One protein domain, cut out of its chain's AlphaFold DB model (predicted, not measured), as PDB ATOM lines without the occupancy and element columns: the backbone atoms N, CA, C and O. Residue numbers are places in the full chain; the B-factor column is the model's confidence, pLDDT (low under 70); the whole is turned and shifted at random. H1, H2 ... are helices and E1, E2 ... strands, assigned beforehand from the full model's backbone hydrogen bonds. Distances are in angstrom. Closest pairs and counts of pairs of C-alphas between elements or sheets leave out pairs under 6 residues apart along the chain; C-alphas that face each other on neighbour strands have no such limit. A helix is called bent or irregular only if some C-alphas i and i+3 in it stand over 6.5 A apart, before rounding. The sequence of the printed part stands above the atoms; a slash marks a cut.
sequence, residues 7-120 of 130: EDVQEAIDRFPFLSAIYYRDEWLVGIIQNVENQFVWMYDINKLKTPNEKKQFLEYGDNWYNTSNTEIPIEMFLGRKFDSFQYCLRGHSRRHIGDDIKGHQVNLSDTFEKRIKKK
ATOM      1  N   GLU A   7      33.204  99.609  -0.046       93.00
ATOM      2  CA  GLU A   7      34.241  99.374   0.968       93.00
ATOM      3  C   GLU A   7      34.742  97.922   0.931       93.00
ATOM      4  O   GLU A   7      35.952  97.687   0.916       93.00
ATOM      5  N   ASP A   8      33.826  96.951   0.815       92.50
ATOM      6  CA  ASP A   8      34.172  95.529   0.659       92.50
ATOM      7  C   ASP A   8      34.990  95.287  -0.620       92.50
ATOM      8  O   ASP A   8      35.935  94.491  -0.643       92.50
ATOM      9  N   VAL A   9      34.626  95.982  -1.704       93.44
ATOM     10  CA  VAL A   9      35.350  95.931  -2.981       93.44
ATOM     11  C   VAL A   9      36.767  96.469  -2.818       93.44
ATOM     12  O   VAL A   9      37.714  95.842  -3.302       93.44
ATOM     13  N   GLN A  10      36.925  97.602  -2.136       93.75
ATOM     14  CA  GLN A  10      38.233  98.203  -1.915       93.75
ATOM     15  C   GLN A  10      39.128  97.288  -1.071       93.75
ATOM     16  O   GLN A  10      40.260  97.021  -1.472       93.75
ATOM     17  N   GLU A  11      38.608  96.717   0.021       94.00
ATOM     18  CA  GLU A  11      39.358  95.762   0.851       94.00
ATOM     19  C   GLU A  11      39.804  94.533   0.039       94.00
ATOM     20  O   GLU A  11      40.943  94.064   0.157       94.00
ATOM     21  N   ALA A  12      38.927  94.014  -0.826       92.88
ATOM     22  CA  ALA A  12      39.247  92.873  -1.674       92.88
ATOM     23  C   ALA A  12      40.383  93.180  -2.660       92.88
ATOM     24  O   ALA A  12      41.269  92.340  -2.839       92.88
ATOM     25  N   ILE A  13      40.373  94.363  -3.279       93.94
ATOM     26  CA  ILE A  13      41.411  94.803  -4.223       93.94
ATOM     27  C   ILE A  13      42.733  95.060  -3.493       93.94
ATOM     28  O   ILE A  13      43.781  94.636  -3.977       93.94
ATOM     29  N   ASP A  14      42.701  95.677  -2.312       94.00
ATOM     30  CA  ASP A  14      43.908  95.925  -1.514       94.00
ATOM     31  C   ASP A  14      44.584  94.613  -1.091       94.00
ATOM     32  O   ASP A  14      45.812  94.501  -1.069       94.00
ATOM     33  N   ARG A  15      43.782  93.583  -0.796       93.25
ATOM     34  CA  ARG A  15      44.277  92.250  -0.439       93.25
ATOM     35  C   ARG A  15      44.721  91.425  -1.648       93.25
ATOM     36  O   ARG A  15      45.642  90.618  -1.526       93.25
ATOM     37  N   PHE A  16      44.054  91.586  -2.784       94.56
ATOM     38  CA  PHE A  16      44.307  90.847  -4.017       94.56
ATOM     39  C   PHE A  16      44.361  91.833  -5.195       94.56
ATOM     40  O   PHE A  16      43.362  92.011  -5.891       94.56
ATOM     41  N   PRO A  17      45.526  92.449  -5.470       93.69
ATOM     42  CA  PRO A  17      45.641  93.562  -6.423       93.69
ATOM     43  C   PRO A  17      45.364  93.178  -7.885       93.69
ATOM     44  O   PRO A  17      45.222  94.044  -8.745       93.69
ATOM     45  N   PHE A  18      45.276  91.879  -8.172       93.94
ATOM     46  CA  PHE A  18      44.870  91.334  -9.466       93.94
ATOM     47  C   PHE A  18      43.353  91.283  -9.667       93.94
ATOM     48  O   PHE A  18      42.901  91.050 -10.790       93.94
ATOM     49  N   LEU A  19      42.571  91.439  -8.593       96.19
ATOM     50  CA  LEU A  19      41.124  91.528  -8.677       96.19
ATOM     51  C   LEU A  19      40.693  92.911  -9.164       96.19
ATOM     52  O   LEU A  19      41.377  93.928  -9.026       96.19
ATOM     53  N   SER A  20      39.498  92.912  -9.721       95.88
ATOM     54  CA  SER A  20      38.803  94.072 -10.237       95.88
ATOM     55  C   SER A  20      37.331  93.958  -9.881       95.88
ATOM     56  O   SER A  20      36.811  92.860  -9.647       95.88
ATOM     57  N   ALA A  21      36.640  95.088  -9.908       96.12
ATOM     58  CA  ALA A  21      35.201  95.119  -9.756       96.12
ATOM     59  C   ALA A  21      34.549  96.057 -10.766       96.12
ATOM     60  O   ALA A  21      35.146  97.053 -11.180       96.12
ATOM     61  N   ILE A  22      33.322  95.727 -11.154       95.44
ATOM     62  CA  ILE A  22      32.456  96.596 -11.951       95.44
ATOM     63  C   ILE A  22      31.141  96.797 -11.212       95.44
ATOM     64  O   ILE A  22      30.592  95.840 -10.659       95.44
ATOM     65  N   TYR A  23      30.623  98.019 -11.230       94.06
ATOM     66  CA  TYR A  23      29.258  98.276 -10.796       94.06
ATOM     67  C   TYR A  23      28.315  98.079 -11.982       94.06
ATOM     68  O   TYR A  23      28.465  98.702 -13.036       94.06
ATOM     69  N   TYR A  24      27.366  97.155 -11.863       92.56
ATOM     70  CA  TYR A  24      26.456  96.820 -12.951       92.56
ATOM     71  C   TYR A  24      25.079  96.462 -12.408       92.56
ATOM     72  O   TYR A  24      24.955  95.501 -11.668       92.56
ATOM     73  N   ARG A  25      24.033  97.182 -12.842       89.19
ATOM     74  CA  ARG A  25      22.632  96.934 -12.432       89.19
ATOM     75  C   ARG A  25      22.448  96.876 -10.912       89.19
ATOM     76  O   ARG A  25      21.843  95.941 -10.397       89.19
ATOM     77  N   ASP A  26      22.972  97.892 -10.237       88.62
ATOM     78  CA  ASP A  26      22.820  98.071  -8.792       88.62
ATOM     79  C   ASP A  26      23.527  96.997  -7.941       88.62
ATOM     80  O   ASP A  26      23.222  96.828  -6.765       88.62
ATOM     81  N   GLU A  27      24.494  96.275  -8.517       91.25
ATOM     82  CA  GLU A  27      25.345  95.327  -7.796       91.25
ATOM     83  C   GLU A  27      26.823  95.460  -8.188       91.25
ATOM     84  O   GLU A  27      27.174  95.742  -9.340       91.25
ATOM     85  N   TRP A  28      27.707  95.221  -7.216       93.25
ATOM     86  CA  TRP A  28      29.137  95.064  -7.456       93.25
ATOM     87  C   TRP A  28      29.456  93.630  -7.867       93.25
ATOM     88  O   TRP A  28      29.250  92.676  -7.115       93.25
ATOM     89  N   LEU A  29      30.030  93.484  -9.056       94.38
ATOM     90  CA  LEU A  29      30.584  92.227  -9.537       94.38
ATOM     91  C   LEU A  29      32.093  92.259  -9.333       94.38
ATOM     92  O   LEU A  29      32.749  93.200  -9.771       94.38
ATOM     93  N   VAL A  30      32.646  91.230  -8.690       95.56
ATOM     94  CA  VAL A  30      34.077  91.132  -8.356       95.56
ATOM     95  C   VAL A  30      34.697  89.958  -9.103       95.56
ATOM     96  O   VAL A  30      34.089  88.893  -9.238       95.56
ATOM     97  N   GLY A  31      35.916  90.127  -9.605       95.81
ATOM     98  CA  GLY A  31      36.543  89.112 -10.436       95.81
ATOM     99  C   GLY A  31      37.866  89.541 -11.042       95.81
ATOM    100  O   GLY A  31      38.526  90.434 -10.531       95.81
ATOM    101  N   ILE A  32      38.249  88.900 -12.143       96.25
ATOM    102  CA  ILE A  32      39.420  89.300 -12.938       96.25
ATOM    103  C   ILE A  32      38.921  89.818 -14.279       96.25
ATOM    104  O   ILE A  32      38.268  89.081 -15.024       96.25
ATOM    105  N   ILE A  33      39.229  91.073 -14.599       95.38
ATOM    106  CA  ILE A  33      38.951  91.638 -15.921       95.38
ATOM    107  C   ILE A  33      39.909  91.018 -16.941       95.38
ATOM    108  O   ILE A  33      41.127  91.145 -16.845       95.38
ATOM    109  N   GLN A  34      39.338  90.345 -17.937       92.69
ATOM    110  CA  GLN A  34      40.067  89.767 -19.060       92.69
ATOM    111  C   GLN A  34      40.374  90.835 -20.116       92.69
ATOM    112  O   GLN A  34      41.479  90.860 -20.656       92.69
ATOM    113  N   ASN A  35      39.394  91.688 -20.423       92.69
ATOM    114  CA  ASN A  35      39.531  92.739 -21.423       92.69
ATOM    115  C   ASN A  35      38.515  93.869 -21.193       92.69
ATOM    116  O   ASN A  35      37.332  93.608 -20.956       92.69
ATOM    117  N   VAL A  36      38.962  95.115 -21.328       91.81
ATOM    118  CA  VAL A  36      38.121  96.317 -21.376       91.81
ATOM    119  C   VAL A  36      38.215  96.924 -22.766       91.81
ATOM    120  O   VAL A  36      39.297  97.281 -23.223       91.81
ATOM    121  N   GLU A  37      37.070  97.093 -23.417       89.75
ATOM    122  CA  GLU A  37      36.949  97.781 -24.701       89.75
ATOM    123  C   GLU A  37      35.870  98.866 -24.637       89.75
ATOM    124  O   GLU A  37      35.102  98.973 -23.678       89.75
ATOM    125  N   ASN A  38      35.765  99.661 -25.704       89.31
ATOM    126  CA  ASN A  38      34.816 100.776 -25.777       89.31
ATOM    127  C   ASN A  38      33.351 100.345 -25.615       89.31
ATOM    128  O   ASN A  38      32.536 101.117 -25.114       89.31
ATOM    129  N   GLN A  39      32.991  99.137 -26.061       91.12
ATOM    130  CA  GLN A  39      31.604  98.662 -26.032       91.12
ATOM    131  C   GLN A  39      31.333  97.648 -24.921       91.12
ATOM    132  O   GLN A  39      30.220  97.627 -24.383       91.12
ATOM    133  N   PHE A  40      32.326  96.833 -24.563       93.81
ATOM    134  CA  PHE A  40      32.157  95.702 -23.657       93.81
ATOM    135  C   PHE A  40      33.309  95.584 -22.662       93.81
ATOM    136  O   PHE A  40      34.457  95.896 -22.969       93.81
ATOM    137  N   VAL A  41      32.978  95.084 -21.476       95.44
ATOM    138  CA  VAL A  41      33.918  94.645 -20.448       95.44
ATOM    139  C   VAL A  41      33.727  93.152 -20.255       95.44
ATOM    140  O   VAL A  41      32.607  92.698 -20.015       95.44
ATOM    141  N   TRP A  42      34.816  92.401 -20.361       95.31
ATOM    142  CA  TRP A  42      34.847  90.963 -20.141       95.31
ATOM    143  C   TRP A  42      35.537  90.672 -18.816       95.31
ATOM    144  O   TRP A  42      36.702  91.028 -18.632       95.31
ATOM    145  N   MET A  43      34.833  90.017 -17.893       96.06
ATOM    146  CA  MET A  43      35.388  89.630 -16.596       96.06
ATOM    147  C   MET A  43      35.011  88.204 -16.214       96.06
ATOM    148  O   MET A  43      33.918  87.728 -16.521       96.06
ATOM    149  N   TYR A  44      35.902  87.536 -15.495       96.75
ATOM    150  CA  TYR A  44      35.603  86.284 -14.814       96.75
ATOM    151  C   TYR A  44      35.000  86.588 -13.443       96.75
ATOM    152  O   TYR A  44      35.720  87.043 -12.558       96.75
ATOM    153  N   ASP A  45      33.701  86.342 -13.271       95.62
ATOM    154  CA  ASP A  45      32.972  86.612 -12.022       95.62
ATOM    155  C   ASP A  45      33.259  85.533 -10.963       95.62
ATOM    156  O   ASP A  45      32.922  84.354 -11.141       95.62
ATOM    157  N   ILE A  46      33.856  85.939  -9.838       94.44
ATOM    158  CA  ILE A  46      34.252  85.031  -8.753       94.44
ATOM    159  C   ILE A  46      33.043  84.390  -8.059       94.44
ATOM    160  O   ILE A  46      33.156  83.285  -7.521       94.44
ATOM    161  N   ASN A  47      31.873  85.035  -8.098       92.12
ATOM    162  CA  ASN A  47      30.645  84.522  -7.490       92.12
ATOM    163  C   ASN A  47      30.027  83.372  -8.295       92.12
ATOM    164  O   ASN A  47      29.134  82.685  -7.799       92.12
ATOM    165  N   LYS A  48      30.482  83.138  -9.534       94.44
ATOM    166  CA  LYS A  48      30.041  81.987 -10.339       94.44
ATOM    167  C   LYS A  48      30.824  80.713 -10.044       94.44
ATOM    168  O   LYS A  48      30.351  79.646 -10.434       94.44
ATOM    169  N   LEU A  49      31.962  80.799  -9.351       94.44
ATOM    170  CA  LEU A  49      32.764  79.633  -8.981       94.44
ATOM    171  C   LEU A  49      31.964  78.717  -8.050       94.44
ATOM    172  O   LEU A  49      31.389  79.163  -7.059       94.44
ATOM    173  N   LYS A  50      31.910  77.426  -8.378       92.88
ATOM    174  CA  LYS A  50      30.973  76.492  -7.736       92.88
ATOM    175  C   LYS A  50      31.533  75.888  -6.460       92.88
ATOM    176  O   LYS A  50      30.779  75.587  -5.538       92.88
ATOM    177  N   THR A  51      32.843  75.667  -6.420       94.50
ATOM    178  CA  THR A  51      33.501  74.967  -5.316       94.50
ATOM    179  C   THR A  51      34.553  75.837  -4.623       94.50
ATOM    180  O   THR A  51      35.211  76.659  -5.266       94.50
ATOM    181  N   PRO A  52      34.796  75.629  -3.314       93.00
ATOM    182  CA  PRO A  52      35.894  76.295  -2.613       93.00
ATOM    183  C   PRO A  52      37.262  76.021  -3.252       93.00
ATOM    184  O   PRO A  52      38.127  76.893  -3.256       93.00
ATOM    185  N   ASN A  53      37.448  74.822  -3.818       94.12
ATOM    186  CA  ASN A  53      38.680  74.457  -4.507       94.12
ATOM    187  C   ASN A  53      38.877  75.273  -5.791       94.12
ATOM    188  O   ASN A  53      39.961  75.803  -6.004       94.12
ATOM    189  N   GLU A  54      37.830  75.444  -6.604       94.44
ATOM    190  CA  GLU A  54      37.886  76.327  -7.776       94.44
ATOM    191  C   GLU A  54      38.195  77.770  -7.379       94.44
ATOM    192  O   GLU A  54      39.032  78.402  -8.016       94.44
ATOM    193  N   LYS A  55      37.583  78.279  -6.301       94.19
ATOM    194  CA  LYS A  55      37.876  79.626  -5.787       94.19
ATOM    195  C   LYS A  55      39.336  79.779  -5.381       94.19
ATOM    196  O   LYS A  55      39.963  80.774  -5.731       94.19
ATOM    197  N   LYS A  56      39.893  78.783  -4.691       95.44
ATOM    198  CA  LYS A  56      41.311  78.771  -4.326       95.44
ATOM    199  C   LYS A  56      42.204  78.789  -5.571       95.44
ATOM    200  O   LYS A  56      43.049  79.668  -5.683       95.44
ATOM    201  N   GLN A  57      41.965  77.882  -6.520       95.94
ATOM    202  CA  GLN A  57      42.763  77.792  -7.747       95.94
ATOM    203  C   GLN A  57      42.686  79.070  -8.585       95.94
ATOM    204  O   GLN A  57      43.701  79.521  -9.105       95.94
ATOM    205  N   PHE A  58      41.501  79.673  -8.693       96.12
ATOM    206  CA  PHE A  58      41.304  80.939  -9.393       96.12
ATOM    207  C   PHE A  58      42.160  82.061  -8.790       96.12
ATOM    208  O   PHE A  58      42.833  82.780  -9.525       96.12
ATOM    209  N   LEU A  59      42.185  82.177  -7.456       95.25
ATOM    210  CA  LEU A  59      43.008  83.167  -6.756       95.25
ATOM    211  C   LEU A  59      44.510  82.877  -6.898       95.25
ATOM    212  O   LEU A  59      45.273  83.801  -7.151       95.25
ATOM    213  N   GLU A  60      44.936  81.614  -6.796       95.56
ATOM    214  CA  GLU A  60      46.341  81.212  -7.001       95.56
ATOM    215  C   GLU A  60      46.824  81.540  -8.424       95.56
ATOM    216  O   GLU A  60      47.949  81.995  -8.628       95.56
ATOM    217  N   TYR A  61      45.965  81.331  -9.421       95.69
ATOM    218  CA  TYR A  61      46.244  81.664 -10.814       95.69
ATOM    219  C   TYR A  61      46.268  83.168 -11.072       95.69
ATOM    220  O   TYR A  61      47.148  83.629 -11.799       95.69
ATOM    221  N   GLY A  62      45.352  83.923 -10.465       94.62
ATOM    222  CA  GLY A  62      45.353  85.383 -10.515       94.62
ATOM    223  C   GLY A  62      46.624  85.978  -9.915       94.62
ATOM    224  O   GLY A  62      47.286  86.783 -10.566       94.62
ATOM    225  N   ASP A  63      47.015  85.513  -8.729       94.50
ATOM    226  CA  ASP A  63      48.233  85.952  -8.045       94.50
ATOM    227  C   ASP A  63      49.493  85.612  -8.854       94.50
ATOM    228  O   ASP A  63      50.356  86.463  -9.084       94.50
ATOM    229  N   ASN A  64      49.586  84.384  -9.374       93.88
ATOM    230  CA  ASN A  64      50.709  83.993 -10.219       93.88
ATOM    231  C   ASN A  64      50.796  84.845 -11.492       93.88
ATOM    232  O   ASN A  64      51.881  85.313 -11.842       93.88
ATOM    233  N   TRP A  65      49.668  85.055 -12.171       94.06
ATOM    234  CA  TRP A  65      49.596  85.887 -13.365       94.06
ATOM    235  C   TRP A  65      50.018  87.327 -13.078       94.06
ATOM    236  O   TRP A  65      50.840  87.869 -13.815       94.06
ATOM    237  N   TYR A  66      49.524  87.930 -12.003       92.00
ATOM    238  CA  TYR A  66      49.817  89.318 -11.662       92.00
ATOM    239  C   TYR A  66      51.283  89.547 -11.295       92.00
ATOM    240  O   TYR A  66      51.890  90.501 -11.770       92.00
ATOM    241  N   ASN A  67      51.881  88.643 -10.516       89.12
ATOM    242  CA  ASN A  67      53.280  88.773 -10.106       89.12
ATOM    243  C   ASN A  67      54.280  88.388 -11.207       89.12
ATOM    244  O   ASN A  67      55.423  88.840 -11.186       89.12
ATOM    245  N   THR A  68      53.888  87.516 -12.143       88.19
ATOM    246  CA  THR A  68      54.817  86.958 -13.144       88.19
ATOM    247  C   THR A  68      54.685  87.622 -14.508       88.19
ATOM    248  O   THR A  68      55.657  87.711 -15.259       88.19
ATOM    249  N   SER A  69      53.479  88.046 -14.878       80.88
ATOM    250  CA  SER A  69      53.272  88.775 -16.123       80.88
ATOM    251  C   SER A  69      53.593  90.252 -15.916       80.88
ATOM    252  O   SER A  69      53.480  90.781 -14.818       80.88
ATOM    253  N   ASN A  70      53.893  90.971 -16.996       78.75
ATOM    254  CA  ASN A  70      53.936  92.435 -16.944       78.75
ATOM    255  C   ASN A  70      52.536  93.060 -16.759       78.75
ATOM    256  O   ASN A  70      52.381  94.256 -16.969       78.75
ATOM    257  N   THR A  71      51.502  92.271 -16.435       78.00
ATOM    258  CA  THR A  71      50.089  92.660 -16.251       78.00
ATOM    259  C   THR A  71      49.388  93.232 -17.492       78.00
ATOM    260  O   THR A  71      48.214  93.566 -17.467       78.00
ATOM    261  N   GLU A  72      50.079  93.283 -18.632       80.69
ATOM    262  CA  GLU A  72      49.536  93.788 -19.902       80.69
ATOM    263  C   GLU A  72      48.872  92.701 -20.757       80.69
ATOM    264  O   GLU A  72      48.246  92.997 -21.770       80.69
ATOM    265  N   ILE A  73      49.075  91.428 -20.418       86.06
ATOM    266  CA  ILE A  73      48.583  90.286 -21.192       86.06
ATOM    267  C   ILE A  73      47.413  89.679 -20.418       86.06
ATOM    268  O   ILE A  73      47.594  89.413 -19.231       86.06
ATOM    269  N   PRO A  74      46.262  89.395 -21.053       89.31
ATOM    270  CA  PRO A  74      45.145  88.750 -20.373       89.31
ATOM    271  C   PRO A  74      45.548  87.440 -19.699       89.31
ATOM    272  O   PRO A  74      46.321  86.655 -20.257       89.31
ATOM    273  N   ILE A  75      44.952  87.164 -18.539       91.88
ATOM    274  CA  ILE A  75      45.221  85.957 -17.745       91.88
ATOM    275  C   ILE A  75      45.088  84.660 -18.556       91.88
ATOM    276  O   ILE A  75      45.916  83.758 -18.446       91.88
ATOM    277  N   GLU A  76      44.098  84.596 -19.444       90.38
ATOM    278  CA  GLU A  76      43.856  83.455 -20.326       90.38
ATOM    279  C   GLU A  76      44.998  83.238 -21.326       90.38
ATOM    280  O   GLU A  76      45.398  82.105 -21.576       90.38
ATOM    281  N   MET A  77      45.596  84.311 -21.853       89.88
ATOM    282  CA  MET A  77      46.759  84.205 -22.742       89.88
ATOM    283  C   MET A  77      48.030  83.802 -21.983       89.88
ATOM    284  O   MET A  77      48.911  83.176 -22.567       89.88
ATOM    285  N   PHE A  78      48.138  84.156 -20.698       91.38
ATOM    286  CA  PHE A  78      49.278  83.797 -19.852       91.38
ATOM    287  C   PHE A  78      49.223  82.333 -19.384       91.38
ATOM    288  O   PHE A  78      50.220  81.615 -19.467       91.38
ATOM    289  N   LEU A  79      48.061  81.866 -18.923       92.44
ATOM    290  CA  LEU A  79      47.876  80.509 -18.390       92.44
ATOM    291  C   LEU A  79      47.479  79.483 -19.461       92.44
ATOM    292  O   LEU A  79      47.660  78.275 -19.259       92.44
ATOM    293  N   GLY A  80      46.943  79.944 -20.593       92.06
ATOM    294  CA  GLY A  80      46.427  79.107 -21.668       92.06
ATOM    295  C   GLY A  80      45.364  78.132 -21.164       92.06
ATOM    296  O   GLY A  80      44.541  78.461 -20.311       92.06
ATOM    297  N   ARG A  81      45.462  76.875 -21.618       91.94
ATOM    298  CA  ARG A  81      44.500  75.803 -21.303       91.94
ATOM    299  C   ARG A  81      44.307  75.522 -19.811       91.94
ATOM    300  O   ARG A  81      43.322  74.900 -19.432       91.94
ATOM    301  N   LYS A  82      45.240  75.949 -18.950       90.81
ATOM    302  CA  LYS A  82      45.098  75.797 -17.492       90.81
ATOM    303  C   LYS A  82      43.939  76.628 -16.936       90.81
ATOM    304  O   LYS A  82      43.446  76.308 -15.860       90.81
ATOM    305  N   PHE A  83      43.518  77.669 -17.655       93.69
ATOM    306  CA  PHE A  83      42.430  78.555 -17.249       93.69
ATOM    307  C   PHE A  83      41.081  78.215 -17.905       93.69
ATOM    308  O   PHE A  83      40.059  78.782 -17.522       93.69
ATOM    309  N   ASP A  84      41.044  77.260 -18.845       92.69
ATOM    310  CA  ASP A  84      39.830  76.883 -19.589       92.69
ATOM    311  C   ASP A  84      38.695  76.414 -18.667       92.69
ATOM    312  O   ASP A  84      37.514  76.593 -18.973       92.69
ATOM    313  N   SER A  85      39.033  75.854 -17.501       92.44
ATOM    314  CA  SER A  85      38.052  75.442 -16.497       92.44
ATOM    315  C   SER A  85      37.199  76.600 -15.983       92.44
ATOM    316  O   SER A  85      36.100  76.342 -15.510       92.44
ATOM    317  N   PHE A  86      37.641  77.856 -16.102       95.75
ATOM    318  CA  PHE A  86      36.920  79.036 -15.612       95.75
ATOM    319  C   PHE A  86      36.100  79.763 -16.685       95.75
ATOM    320  O   PHE A  86      35.394  80.716 -16.359       95.75
ATOM    321  N   GLN A  87      36.104  79.300 -17.942       94.19
ATOM    322  CA  GLN A  87      35.358  79.925 -19.052       94.19
ATOM    323  C   GLN A  87      33.865  80.097 -18.749       94.19
ATOM    324  O   GLN A  87      33.244  81.083 -19.137       94.19
ATOM    325  N   TYR A  88      33.277  79.179 -17.979       95.06
ATOM    326  CA  TYR A  88      31.871  79.269 -17.584       95.06
ATOM    327  C   TYR A  88      31.558  80.484 -16.687       95.06
ATOM    328  O   TYR A  88      30.386  80.870 -16.590       95.06
ATOM    329  N   CYS A  89      32.571  81.081 -16.050       95.38
ATOM    330  CA  CYS A  89      32.475  82.286 -15.219       95.38
ATOM    331  C   CYS A  89      32.682  83.582 -16.009       95.38
ATOM    332  O   CYS A  89      32.404  84.651 -15.473       95.38
ATOM    333  N   LEU A  90      33.151  83.510 -17.260       96.12
ATOM    334  CA  LEU A  90      33.390  84.690 -18.086       96.12
ATOM    335  C   LEU A  90      32.062  85.358 -18.458       96.12
ATOM    336  O   LEU A  90      31.129  84.708 -18.944       96.12
ATOM    337  N   ARG A  91      31.959  86.663 -18.226       95.19
ATOM    338  CA  ARG A  91      30.774  87.468 -18.523       95.19
ATOM    339  C   ARG A  91      31.162  88.733 -19.264       95.19
ATOM    340  O   ARG A  91      32.116  89.412 -18.900       95.19
ATOM    341  N   GLY A  92      30.393  89.018 -20.311       95.25
ATOM    342  CA  GLY A  92      30.462  90.258 -21.066       95.25
ATOM    343  C   GLY A  92      29.377  91.213 -20.587       95.25
ATOM    344  O   GLY A  92      28.192  90.874 -20.599       95.25
ATOM    345  N   HIS A  93      29.780  92.413 -20.196       95.44
ATOM    346  CA  HIS A  93      28.893  93.485 -19.767       95.44
ATOM    347  C   HIS A  93      29.087  94.695 -20.677       95.44
ATOM    348  O   HIS A  93      30.194  94.987 -21.119       95.44
ATOM    349  N   SER A  94      28.009  95.410 -20.990       94.44
ATOM    350  CA  SER A  94      28.117  96.593 -21.845       94.44
ATOM    351  C   SER A  94      28.755  97.757 -21.081       94.44
ATOM    352  O   SER A  94      28.241  98.187 -20.047       94.44
ATOM    353  N   ARG A  95      29.840  98.310 -21.638       92.88
ATOM    354  CA  ARG A  95      30.635  99.405 -21.057       92.88
ATOM    355  C   ARG A  95      29.810 100.667 -20.795       92.88
ATOM    356  O   ARG A  95      30.085 101.380 -19.836       92.88
ATOM    357  N   ARG A  96      28.769 100.908 -21.603       92.62
ATOM    358  CA  ARG A  96      27.832 102.035 -21.437       92.62
ATOM    359  C   ARG A  96      27.069 101.974 -20.115       92.62
ATOM    360  O   ARG A  96      26.776 103.017 -19.548       92.62
ATOM    361  N   HIS A  97      26.709 100.774 -19.668       90.56
ATOM    362  CA  HIS A  97      25.934 100.585 -18.441       90.56
ATOM    363  C   HIS A  97      26.802 100.570 -17.186       90.56
ATOM    364  O   HIS A  97      26.283 100.830 -16.112       90.56
ATOM    365  N   ILE A  98      28.089 100.252 -17.336       91.81
ATOM    366  CA  ILE A  98      29.061 100.288 -16.240       91.81
ATOM    367  C   ILE A  98      29.523 101.724 -15.981       91.81
ATOM    368  O   ILE A  98      29.786 102.083 -14.846       91.81
ATOM    369  N   GLY A  99      29.629 102.561 -17.022       86.31
ATOM    370  CA  GLY A  99      30.181 103.905 -16.844       86.31
ATOM    371  C   GLY A  99      31.606 103.837 -16.289       86.31
ATOM    372  O   GLY A  99      32.331 102.882 -16.557       86.31
ATOM    373  N   ASP A 100      32.045 104.843 -15.550       83.81
ATOM    374  CA  ASP A 100      33.422 104.888 -15.039       83.81
ATOM    375  C   ASP A 100      33.632 104.077 -13.749       83.81
ATOM    376  O   ASP A 100      34.721 104.081 -13.178       83.81
ATOM    377  N   ASP A 101      32.625 103.298 -13.345       88.75
ATOM    378  CA  ASP A 101      32.612 102.470 -12.140       88.75
ATOM    379  C   ASP A 101      33.327 101.122 -12.342       88.75
ATOM    380  O   ASP A 101      32.796 100.043 -12.065       88.75
ATOM    381  N   ILE A 102      34.563 101.184 -12.848       93.38
ATOM    382  CA  ILE A 102      35.496 100.055 -12.905       93.38
ATOM    383  C   ILE A 102      36.610 100.305 -11.889       93.38
ATOM    384  O   ILE A 102      37.327 101.303 -11.970       93.38
ATOM    385  N   LYS A 103      36.783  99.379 -10.947       94.44
ATOM    386  CA  LYS A 103      37.796  99.442  -9.887       94.44
ATOM    387  C   LYS A 103      38.813  98.314 -10.057       94.44
ATOM    388  O   LYS A 103      38.473  97.232 -10.535       94.44
ATOM    389  N   GLY A 104      40.047  98.549  -9.619       92.69
ATOM    390  CA  GLY A 104      41.116  97.545  -9.622       92.69
ATOM    391  C   GLY A 104      41.822  97.383 -10.969       92.69
ATOM    392  O   GLY A 104      41.788  98.273 -11.824       92.69
ATOM    393  N   HIS A 105      42.516  96.255 -11.135       91.81
ATOM    394  CA  HIS A 105      43.374  96.019 -12.295       91.81
ATOM    395  C   HIS A 105      42.562  95.856 -13.591       91.81
ATOM    396  O   HIS A 105      41.484  95.268 -13.595       91.81
ATOM    397  N   GLN A 106      43.069  96.371 -14.709       91.00
ATOM    398  CA  GLN A 106      42.398  96.305 -16.005       91.00
ATOM    399  C   GLN A 106      43.394  95.902 -17.082       91.00
ATOM    400  O   GLN A 106      44.527  96.382 -17.107       91.00
ATOM    401  N   VAL A 107      42.930  95.069 -18.007       88.31
ATOM    402  CA  VAL A 107      43.671  94.693 -19.207       88.31
ATOM    403  C   VAL A 107      42.915  95.227 -20.413       88.31
ATOM    404  O   VAL A 107      41.704  95.041 -20.517       88.31
ATOM    405  N   ASN A 108      43.626  95.878 -21.329       86.12
ATOM    406  CA  ASN A 108      43.090  96.305 -22.615       86.12
ATOM    407  C   ASN A 108      43.920  95.668 -23.726       86.12
ATOM    408  O   ASN A 108      45.102  95.978 -23.885       86.12
ATOM    409  N   LEU A 109      43.296  94.785 -24.502       78.62
ATOM    410  CA  LEU A 109      43.958  94.099 -25.608       78.62
ATOM    411  C   LEU A 109      44.560  95.071 -26.627       78.62
ATOM    412  O   LEU A 109      45.644  94.807 -27.148       78.62
ATOM    413  N   SER A 110      43.893  96.196 -26.895       73.94
ATOM    414  CA  SER A 110      44.347  97.191 -27.874       73.94
ATOM    415  C   SER A 110      45.726  97.746 -27.503       73.94
ATOM    416  O   SER A 110      46.626  97.773 -28.344       73.94
ATOM    417  N   ASP A 111      45.940  98.069 -26.224       66.06
ATOM    418  CA  ASP A 111      47.230  98.539 -25.698       66.06
ATOM    419  C   ASP A 111      48.335  97.474 -25.812       66.06
ATOM    420  O   ASP A 111      49.492  97.776 -26.136       66.06
ATOM    421  N   THR A 112      47.988  96.203 -25.584       58.47
ATOM    422  CA  THR A 112      48.924  95.073 -25.664       58.47
ATOM    423  C   THR A 112      49.467  94.879 -27.087       58.47
ATOM    424  O   THR A 112      50.636  94.508 -27.264       58.47
ATOM    425  N   PHE A 113      48.651  95.130 -28.117       57.69
ATOM    426  CA  PHE A 113      49.052  94.984 -29.521       57.69
ATOM    427  C   PHE A 113      49.887  96.166 -30.030       57.69
ATOM    428  O   PHE A 113      50.896  95.944 -30.711       57.69
ATOM    429  N   GLU A 114      49.557  97.405 -29.662       55.34
ATOM    430  CA  GLU A 114      50.300  98.593 -30.113       55.34
ATOM    431  C   GLU A 114      51.751  98.619 -29.598       55.34
ATOM    432  O   GLU A 114      52.687  98.958 -30.336       55.34
ATOM    433  N   LYS A 115      51.984  98.169 -28.360       52.66
ATOM    434  CA  LYS A 115      53.337  98.071 -27.780       52.66
ATOM    435  C   LYS A 115      54.212  97.027 -28.487       52.66
ATOM    436  O   LYS A 115      55.420  97.234 -28.633       52.66
ATOM    437  N   ARG A 116      53.623  95.941 -29.010       51.41
ATOM    438  CA  ARG A 116      54.344  94.931 -29.815       51.41
ATOM    439  C   ARG A 116      54.769  95.466 -31.187       51.41
ATOM    440  O   ARG A 116      55.814  95.055 -31.688       51.41
ATOM    441  N   ILE A 117      54.015  96.401 -31.767       50.34
ATOM    442  CA  ILE A 117      54.360  97.048 -33.044       50.34
ATOM    443  C   ILE A 117      55.554  97.996 -32.861       50.34
ATOM    444  O   ILE A 117      56.486  97.967 -33.666       50.34
ATOM    445  N   LYS A 118      55.603  98.763 -31.763       47.56
ATOM    446  CA  LYS A 118      56.740  99.659 -31.472       47.56
ATOM    447  C   LYS A 118      58.061  98.914 -31.232       47.56
ATOM    448  O   LYS A 118      59.107  99.403 -31.647       47.56
ATOM    449  N   LYS A 119      58.036  97.705 -30.654       48.16
ATOM    450  CA  LYS A 119      59.250  96.896 -30.402       48.16
ATOM    451  C   LYS A 119      59.895  96.307 -31.673       48.16
ATOM    452  O   LYS A 119      61.035  95.862 -31.609       48.16
ATOM    453  N   LYS A 120      59.203  96.319 -32.825       48.84
ATOM    454  CA  LYS A 120      59.751  95.881 -34.127       48.84
ATOM    455  C   LYS A 120      60.567  96.954 -34.861       48.84
ATOM    456  O   LYS A 120      61.162  96.636 -35.884       48.84
TER     457      LYS A 120
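This is residues 7 to 120 of the 130 residues of an uncharacterized protein of bacterium (UniProt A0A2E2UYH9). A strongly twisted, curled sheet of five strands has the helical hairpin of H2 and H3 over one part, with H3 over E2 and E3, and the short helix H1 over another part, along E1. The last helix, H5, is an arm that meets the sheet only with its residues 109 to 110 and leads away from the body. The printed part has 114 residues with five named helices and five named strands, in the order H1 E1 E2 E3 H2 H3 E4 H4 E5 H5; the sheet runs E4 E3 E2 E1 E5, all antiparallel, and the class is mixed, helices and strands. The whole is compact, with a radius of gyration of the C-alphas of 13.9 A, and spans 43 by 32 by 26 A.

In the sheet, E2, residues 27 to 36, bends by 97 degrees at residue 33. Its pairing is staggered: residues 27 to 31 pair with E1, residues 20 to 24, and residues 31 to 36 with E3, residues 40 to 45. E1, E2 and E3 form a meander, each strand the antiparallel neighbour of the one before; N 22 and O 29 are 2.9 A apart, and N 34 and O 42 are 2.8 A apart, both within hydrogen-bond range. The edge strands are E4, residues 90 to 94, beside E3 with N 91 and O 43 at 2.8 A, and E5, residues 102 to 104, beside E1 with N 103 and O 21 at 2.9 A. H1, residues 7 to 15, and H3, residues 75 to 89, are on one face of the sheet, in two layers, helices over a sheet. H3 lies over E3 and E2 at a height over the sheet of 10.6 A; its closest C-alphas to E3 are those of Cys 89 and Tyr 44, 5.1 A apart. H2, residues 52 to 68, touches H3 with residues 58 to 65 alone, at a shallow tilt of 25 degrees, opposite ways; their closest C-alphas, of Trp 65 and Ile 75, are 6.2 A apart. H2 only grazes the sheet, with residues 58 to 62. H1 lies over E1 at a height of 8.9 A and runs along it, at 5 degrees on the local plane. H4, residues 95 to 98, is on the sheet but only just over none of its strands, with 2 of its C-alphas on E1. H5, residues 109 to 118, only just on the sheet with 5 pairs of C-alphas within 10 A, is apart from H1, H2, H3 and H4. In H1 and H2 every O i to N i+4 pair is within hydrogen-bond range, in H5 5 of 6 and in H3 2 of 11, with 7 of 12 O i to N i+3 pairs; H4 is too short for an i+4 pair.

E2 measures 18.7 A from C-alpha 27 at (25.345, 95.327, -7.796) to C-alpha 36; E3 measures 14.8 A, E4 13.6 A and E1 12.9 A. H2 measures 24.1 A, H5 15.1 A, H3 13.5 A and H1 12.4 A, beginning at C-alpha 7 (34.241, 99.374, 0.968). H3 is irregular: C-alphas 78 and 81 are 9.4 A apart. H5 ends at C-alpha 118 (56.740, 99.659, -31.472).

The two C-alphas farthest apart, of Asp 26 and Lys 120, are 44.8 A apart. The printed part has no cut and no long link. Its mean pLDDT is 88.8, and residues 111 to 120 are under 70.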